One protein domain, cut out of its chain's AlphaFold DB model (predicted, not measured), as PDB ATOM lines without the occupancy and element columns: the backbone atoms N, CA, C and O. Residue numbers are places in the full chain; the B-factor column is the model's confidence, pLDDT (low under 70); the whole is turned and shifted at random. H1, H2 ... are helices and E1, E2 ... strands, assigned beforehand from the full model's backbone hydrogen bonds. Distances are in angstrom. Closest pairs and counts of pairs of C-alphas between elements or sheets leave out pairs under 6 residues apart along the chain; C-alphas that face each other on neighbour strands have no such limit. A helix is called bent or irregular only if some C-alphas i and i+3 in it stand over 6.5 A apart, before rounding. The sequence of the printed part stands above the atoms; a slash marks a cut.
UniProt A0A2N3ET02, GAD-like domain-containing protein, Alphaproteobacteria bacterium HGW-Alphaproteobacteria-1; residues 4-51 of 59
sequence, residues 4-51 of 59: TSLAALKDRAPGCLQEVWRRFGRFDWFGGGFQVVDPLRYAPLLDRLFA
ATOM      1  N   THR A   4      34.496 -48.438 -23.507       91.44
ATOM      2  CA  THR A   4      33.058 -48.192 -23.668       91.44
ATOM      3  C   THR A   4      32.680 -46.749 -23.330       91.44
ATOM      4  O   THR A   4      31.925 -46.126 -24.076       91.44
ATOM      5  N   SER A   5      33.250 -46.183 -22.260       91.06
ATOM      6  CA  SER A   5      33.031 -44.781 -21.891       91.06
ATOM      7  C   SER A   5      33.669 -43.820 -22.897       91.06
ATOM      8  O   SER A   5      33.052 -42.829 -23.272       91.06
ATOM      9  N   LEU A   6      34.885 -44.116 -23.371       90.94
ATOM     10  CA  LEU A   6      35.558 -43.298 -24.388       90.94
ATOM     11  C   LEU A   6      34.782 -43.274 -25.710       90.94
ATOM     12  O   LEU A   6      34.622 -42.208 -26.299       90.94
ATOM     13  N   ALA A   7      34.254 -44.420 -26.145       92.12
ATOM     14  CA  ALA A   7      33.442 -44.519 -27.354       92.12
ATOM     15  C   ALA A   7      32.166 -43.665 -27.264       92.12
ATOM     16  O   ALA A   7      31.859 -42.929 -28.198       92.12
ATOM     17  N   ALA A   8      31.467 -43.695 -26.126       90.81
ATOM     18  CA  ALA A   8      30.259 -42.898 -25.902       90.81
ATOM     19  C   ALA A   8      30.517 -41.378 -25.840       90.81
ATOM     20  O   ALA A   8      29.600 -40.582 -26.042       90.81
ATOM     21  N   LEU A   9      31.757 -40.961 -25.566       89.44
ATOM     22  CA  LEU A   9      32.150 -39.553 -25.440       89.44
ATOM     23  C   LEU A   9      32.872 -39.003 -26.675       89.44
ATOM     24  O   LEU A   9      33.196 -37.814 -26.697       89.44
ATOM     25  N   LYS A  10      33.112 -39.837 -27.693       89.25
ATOM     26  CA  LYS A  10      33.943 -39.515 -28.863       89.25
ATOM     27  C   LYS A  10      33.561 -38.200 -29.546       89.25
ATOM     28  O   LYS A  10      34.443 -37.421 -29.892       89.25
ATOM     29  N   ASP A  11      32.266 -37.938 -29.675       91.00
ATOM     30  CA  ASP A  11      31.741 -36.741 -30.346       91.00
ATOM     31  C   ASP A  11      31.136 -35.728 -29.355       91.00
ATOM     32  O   ASP A  11      30.499 -34.754 -29.745       91.00
ATOM     33  N   ARG A  12      31.332 -35.955 -28.049       89.31
ATOM     34  CA  ARG A  12      30.745 -35.157 -26.958       89.31
ATOM     35  C   ARG A  12      31.773 -34.413 -26.115       89.31
ATOM     36  O   ARG A  12      31.409 -33.525 -25.351       89.31
ATOM     37  N   ALA A  13      33.041 -34.790 -26.222       89.38
ATOM     38  CA  ALA A  13      34.145 -34.179 -25.499       89.38
ATOM     39  C   ALA A  13      35.274 -33.805 -26.472       89.38
ATOM     40  O   ALA A  13      35.506 -34.534 -27.437       89.38
ATOM     41  N   PRO A  14      36.032 -32.725 -26.222       92.31
ATOM     42  CA  PRO A  14      37.200 -32.389 -27.030       92.31
ATOM     43  C   PRO A  14      38.216 -33.539 -27.094       92.31
ATOM     44  O   PRO A  14      38.470 -34.212 -26.093       92.31
ATOM     45  N   GLY A  15      38.849 -33.732 -28.255       91.06
ATOM     46  CA  GLY A  15      39.797 -34.832 -28.475       91.06
ATOM     47  C   GLY A  15      40.980 -34.843 -27.500       91.06
ATOM     48  O   GLY A  15      41.392 -35.910 -27.050       91.06
ATOM     49  N   CYS A  16      41.469 -33.668 -27.089       90.56
ATOM     50  CA  CYS A  16      42.538 -33.555 -26.091       90.56
ATOM     51  C   CYS A  16      42.136 -34.138 -24.724       90.56
ATOM     52  O   CYS A  16      42.942 -34.790 -24.065       90.56
ATOM     53  N   LEU A  17      40.876 -33.966 -24.312       89.62
ATOM     54  CA  LEU A  17      40.368 -34.525 -23.059       89.62
ATOM     55  C   LEU A  17      40.219 -36.048 -23.152       89.62
ATOM     56  O   LEU A  17      40.566 -36.771 -22.217       89.62
ATOM     57  N   GLN A  18      39.778 -36.550 -24.307       91.06
ATOM     58  CA  GLN A  18      39.717 -37.990 -24.566       91.06
ATOM     59  C   GLN A  18      41.102 -38.642 -24.535       91.06
ATOM     60  O   GLN A  18      41.251 -39.750 -24.017       91.06
ATOM     61  N   GLU A  19      42.126 -37.962 -25.051       92.12
ATOM     62  CA  GLU A  19      43.507 -38.439 -24.990       92.12
ATOM     63  C   GLU A  19      44.017 -38.521 -23.546       92.12
ATOM     64  O   GLU A  19      44.604 -39.536 -23.163       92.12
ATOM     65  N   VAL A  20      43.715 -37.519 -22.712       90.88
ATOM     66  CA  VAL A  20      44.018 -37.554 -21.272       90.88
ATOM     67  C   VAL A  20      43.350 -38.760 -20.601       90.88
ATOM     68  O   VAL A  20      44.021 -39.521 -19.900       90.88
ATOM     69  N   TRP A  21      42.062 -39.007 -20.851       92.56
ATOM     70  CA  TRP A  21      41.351 -40.167 -20.296       92.56
ATOM     71  C   TRP A  21      41.884 -41.516 -20.786       92.56
ATOM     72  O   TRP A  21      41.862 -42.497 -20.029       92.56
ATOM     73  N   ARG A  22      42.350 -41.589 -22.037       92.19
ATOM     74  CA  ARG A  22      42.968 -42.796 -22.599       92.19
ATOM     75  C   ARG A  22      44.324 -43.062 -21.953       92.19
ATOM     76  O   ARG A  22      44.583 -44.182 -21.532       92.19
ATOM     77  N   ARG A  23      45.163 -42.031 -21.839       91.56
ATOM     78  CA  ARG A  23      46.544 -42.153 -21.358       91.56
ATOM     79  C   ARG A  23      46.645 -42.335 -19.847       91.56
ATOM     80  O   ARG A  23      47.454 -43.130 -19.388       91.56
ATOM     81  N   PHE A  24      45.846 -41.596 -19.087       89.44
ATOM     82  CA  PHE A  24      45.980 -41.519 -17.629       89.44
ATOM     83  C   PHE A  24      44.784 -42.108 -16.884       89.44
ATOM     84  O   PHE A  24      44.853 -42.342 -15.681       89.44
ATOM     85  N   GLY A  25      43.678 -42.383 -17.578       88.62
ATOM     86  CA  GLY A  25      42.494 -42.945 -16.948       88.62
ATOM     87  C   GLY A  25      41.874 -42.005 -15.920       88.62
ATOM     88  O   GLY A  25      41.550 -40.865 -16.240       88.62
ATOM     89  N   ARG A  26      41.633 -42.539 -14.721       89.19
ATOM     90  CA  ARG A  26      41.139 -41.782 -13.568       89.19
ATOM     91  C   ARG A  26      42.323 -41.487 -12.665       89.19
ATOM     92  O   ARG A  26      43.098 -42.402 -12.396       89.19
ATOM     93  N   PHE A  27      42.444 -40.255 -12.198       89.31
ATOM     94  CA  PHE A  27      43.539 -39.874 -11.315       89.31
ATOM     95  C   PHE A  27      43.192 -38.639 -10.490       89.31
ATOM     96  O   PHE A  27      42.332 -37.838 -10.866       89.31
ATOM     97  N   ASP A  28      43.922 -38.491  -9.392       92.31
ATOM     98  CA  ASP A  28      43.830 -37.360  -8.482       92.31
ATOM     99  C   ASP A  28      44.989 -36.389  -8.718       92.31
ATOM    100  O   ASP A  28      46.131 -36.783  -8.966       92.31
ATOM    101  N   TRP A  29      44.697 -35.103  -8.596       89.19
ATOM    102  CA  TRP A  29      45.662 -34.015  -8.597       89.19
ATOM    103  C   TRP A  29      45.601 -33.240  -7.286       89.19
ATOM    104  O   TRP A  29      44.563 -33.169  -6.624       89.19
ATOM    105  N   PHE A  30      46.744 -32.658  -6.912       91.06
ATOM    106  CA  PHE A  30      46.895 -31.810  -5.724       91.06
ATOM    107  C   PHE A  30      46.381 -32.462  -4.428       91.06
ATOM    108  O   PHE A  30      45.699 -31.820  -3.635       91.06
ATOM    109  N   GLY A  31      46.649 -33.758  -4.232       89.06
ATOM    110  CA  GLY A  31      46.194 -34.484  -3.039       89.06
ATOM    111  C   GLY A  31      44.670 -34.614  -2.923       89.06
ATOM    112  O   GLY A  31      44.162 -34.743  -1.815       89.06
ATOM    113  N   GLY A  32      43.943 -34.552  -4.046       90.31
ATOM    114  CA  GLY A  32      42.480 -34.667  -4.095       90.31
ATOM    115  C   GLY A  32      41.744 -33.347  -4.335       90.31
ATOM    116  O   GLY A  32      40.521 -33.350  -4.429       90.31
ATOM    117  N   GLY A  33      42.456 -32.224  -4.485       91.88
ATOM    118  CA  GLY A  33      41.843 -30.940  -4.847       91.88
ATOM    119  C   GLY A  33      41.213 -30.922  -6.247       91.88
ATOM    120  O   GLY A  33      40.332 -30.110  -6.516       91.88
ATOM    121  N   PHE A  34      41.640 -31.824  -7.136       90.50
ATOM    122  CA  PHE A  34      41.029 -32.034  -8.447       90.50
ATOM    123  C   PHE A  34      41.077 -33.511  -8.833       90.50
ATOM    124  O   PHE A  34      42.086 -34.172  -8.603       90.50
ATOM    125  N   GLN A  35      40.012 -34.023  -9.448       90.19
ATOM    126  CA  GLN A  35      39.927 -35.430  -9.832       90.19
ATOM    127  C   GLN A  35      39.457 -35.564 -11.275       90.19
ATOM    128  O   GLN A  35      38.419 -35.028 -11.665       90.19
ATOM    129  N   VAL A  36      40.201 -36.336 -12.063       89.94
ATOM    130  CA  VAL A  36      39.740 -36.796 -13.371       89.94
ATOM    131  C   VAL A  36      38.969 -38.090 -13.174       89.94
ATOM    132  O   VAL A  36      39.514 -39.115 -12.761       89.94
ATOM    133  N   VAL A  37      37.677 -38.036 -13.483       89.88
ATOM    134  CA  VAL A  37      36.735 -39.138 -13.283       89.88
ATOM    135  C   VAL A  37      36.148 -39.623 -14.603       89.88
ATOM    136  O   VAL A  37      36.321 -39.006 -15.650       89.88
ATOM    137  N   ASP A  38      35.437 -40.748 -14.541       89.62
ATOM    138  CA  ASP A  38      34.574 -41.201 -15.631       89.62
ATOM    139  C   ASP A  38      33.258 -40.429 -15.600       89.62
ATOM    140  O   ASP A  38      32.481 -40.638 -14.663       89.62
ATOM    141  N   PRO A  39      32.987 -39.551 -16.576       87.25
ATOM    142  CA  PRO A  39      31.804 -38.705 -16.528       87.25
ATOM    143  C   PRO A  39      30.509 -39.520 -16.619       87.25
ATOM    144  O   PRO A  39      29.518 -39.137 -16.003       87.25
ATOM    145  N   LEU A  40      30.510 -40.687 -17.277       90.31
ATOM    146  CA  LEU A  40      29.302 -41.513 -17.396       90.31
ATOM    147  C   LEU A  40      28.882 -42.129 -16.063       90.31
ATOM    148  O   LEU A  40      27.696 -42.341 -15.825       90.31
ATOM    149  N   ARG A  41      29.833 -42.347 -15.148       91.44
ATOM    150  CA  ARG A  41      29.519 -42.778 -13.778       91.44
ATOM    151  C   ARG A  41      28.702 -41.725 -13.023       91.44
ATOM    152  O   ARG A  41      27.949 -42.079 -12.119       91.44
ATOM    153  N   TYR A  42      28.861 -40.454 -13.382       90.56
ATOM    154  CA  TYR A  42      28.191 -39.326 -12.743       90.56
ATOM    155  C   TYR A  42      27.026 -38.772 -13.566       90.56
ATOM    156  O   TYR A  42      26.332 -37.892 -13.068       90.56
ATOM    157  N   ALA A  43      26.753 -39.298 -14.766       88.75
ATOM    158  CA  ALA A  43      25.644 -38.841 -15.604       88.75
ATOM    159  C   ALA A  43      24.303 -38.773 -14.840       88.75
ATOM    160  O   ALA A  43      23.717 -37.696 -14.827       88.75
ATOM    161  N   PRO A  44      23.888 -39.784 -14.042       90.56
ATOM    162  CA  PRO A  44      22.633 -39.695 -13.284       90.56
ATOM    163  C   PRO A  44      22.599 -38.570 -12.238       90.56
ATOM    164  O   PRO A  44      21.529 -38.085 -11.875       90.56
ATOM    165  N   LEU A  45      23.761 -38.180 -11.700       90.25
ATOM    166  CA  LEU A  45      23.869 -37.048 -10.780       90.25
ATOM    167  C   LEU A  45      23.729 -35.728 -11.544       90.25
ATOM    168  O   LEU A  45      23.008 -34.844 -11.087       90.25
ATOM    169  N   LEU A  46      24.395 -35.610 -12.696       87.38
ATOM    170  CA  LEU A  46      24.320 -34.425 -13.550       87.38
ATOM    171  C   LEU A  46      22.904 -34.232 -14.106       87.38
ATOM    172  O   LEU A  46      22.392 -33.121 -14.046       87.38
ATOM    173  N   ASP A  47      22.233 -35.308 -14.524       89.12
ATOM    174  CA  ASP A  47      20.845 -35.275 -15.001       89.12
ATOM    175  C   ASP A  47      19.894 -34.706 -13.941       89.12
ATOM    176  O   ASP A  47      19.008 -33.911 -14.247       89.12
ATOM    177  N   ARG A  48      20.091 -35.078 -12.668       90.81
ATOM    178  CA  ARG A  48      19.304 -34.537 -11.547       90.81
ATOM    179  C   ARG A  48      19.658 -33.088 -11.246       90.81
ATOM    180  O   ARG A  48      18.760 -32.297 -10.978       90.81
ATOM    181  N   LEU A  49      20.947 -32.751 -11.265       90.00
ATOM    182  CA  LEU A  49      21.429 -31.405 -10.961       90.00
ATOM    183  C   LEU A  49      20.959 -30.382 -12.002       90.00
ATOM    184  O   LEU A  49      20.663 -29.242 -11.656       90.00
ATOM    185  N   PHE A  50      20.870 -30.803 -13.261       87.81
ATOM    186  CA  PHE A  50      20.505 -29.957 -14.392       87.81
ATOM    187  C   PHE A  50      19.086 -30.204 -14.914       87.81
ATOM    188  O   PHE A  50      18.727 -29.721 -15.990       87.81
ATOM    189  N   ALA A  51      18.252 -30.921 -14.160       87.56
ATOM    190  CA  ALA A  51      16.864 -31.156 -14.530       87.56
ATOM    191  C   ALA A  51      16.130 -29.821 -14.757       87.56
ATOM    192  O   ALA A  51      16.085 -28.960 -13.880       87.56
TER     193      ALA A  51
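Overview. This is residues 4 to 51 of the 59 residues of the protein "GAD-like domain-containing protein" of Alphaproteobacteria bacterium HGW-Alphaproteobacteria-1 (UniProt A0A2N3ET02). A short strand hairpin, E1 and E2, and a small helical hairpin, H1 and H2, make two separate corners of an open frame, and H3 leads away from them, with residues 42 to 51 sticking out as an arm. Contacts between the parts are few, and the turn of the strand hairpin, residues 29 to 34, stands free as well. The printed part has 48 residues, with three named helices and two named strands in the order H1, H2, E1, E2, H3; the sheet E1 - E2 is antiparallel and the class is mostly helix. It is only just loose, close to compact, with a radius of gyration of the C-alphas of 11.8 A and spans of 31 by 26 by 16 A.

Along the chain. E1 is residues 27 to 29 and E2 residues 34 to 36. H2, residues 15 to 24, is 14.2 A long. H1, residues 4 to 9, is 8.9 A long and begins at C-alpha 4 (33.058, -48.192, -23.668). H3, residues 39 to 49, is 13.9 A long and ends at C-alpha 49 (21.429, -31.405, -10.961); it is irregular, with C-alphas 41 and 44 7.6 A apart.

Arrangement. E1 and E2 form an antiparallel hairpin at 158 degrees; N 29 and O 34, 2.8 A, and N 36 and O 27, 2.9 A, are within hydrogen-bond range. The closest C-alphas of E2 and H2 are those of Val 36 and Trp 21, 7.9 A apart. H2 touches H1 in a helical hairpin, at a shallow tilt of 24 degrees, opposite ways; their closest C-alphas, Gln 18 and Leu 6, are 6.7 A apart. H1 and H3 are close but not clearly touching, with the C-alphas of Ser 5 and Leu 40 closest at 6.7 A. H2 and H3 are apart. Every O i to N i+4 pair is within hydrogen-bond range in H1 and H2, and 5 of 7 in H3.

Size, cuts and confidence. The two C-alphas farthest apart, Arg 23 and Ala 51, are 32.4 A apart. The printed part has no cut, and its four links between named elements are tight. Its mean pLDDT is 90.2, and no printed residue is under 70.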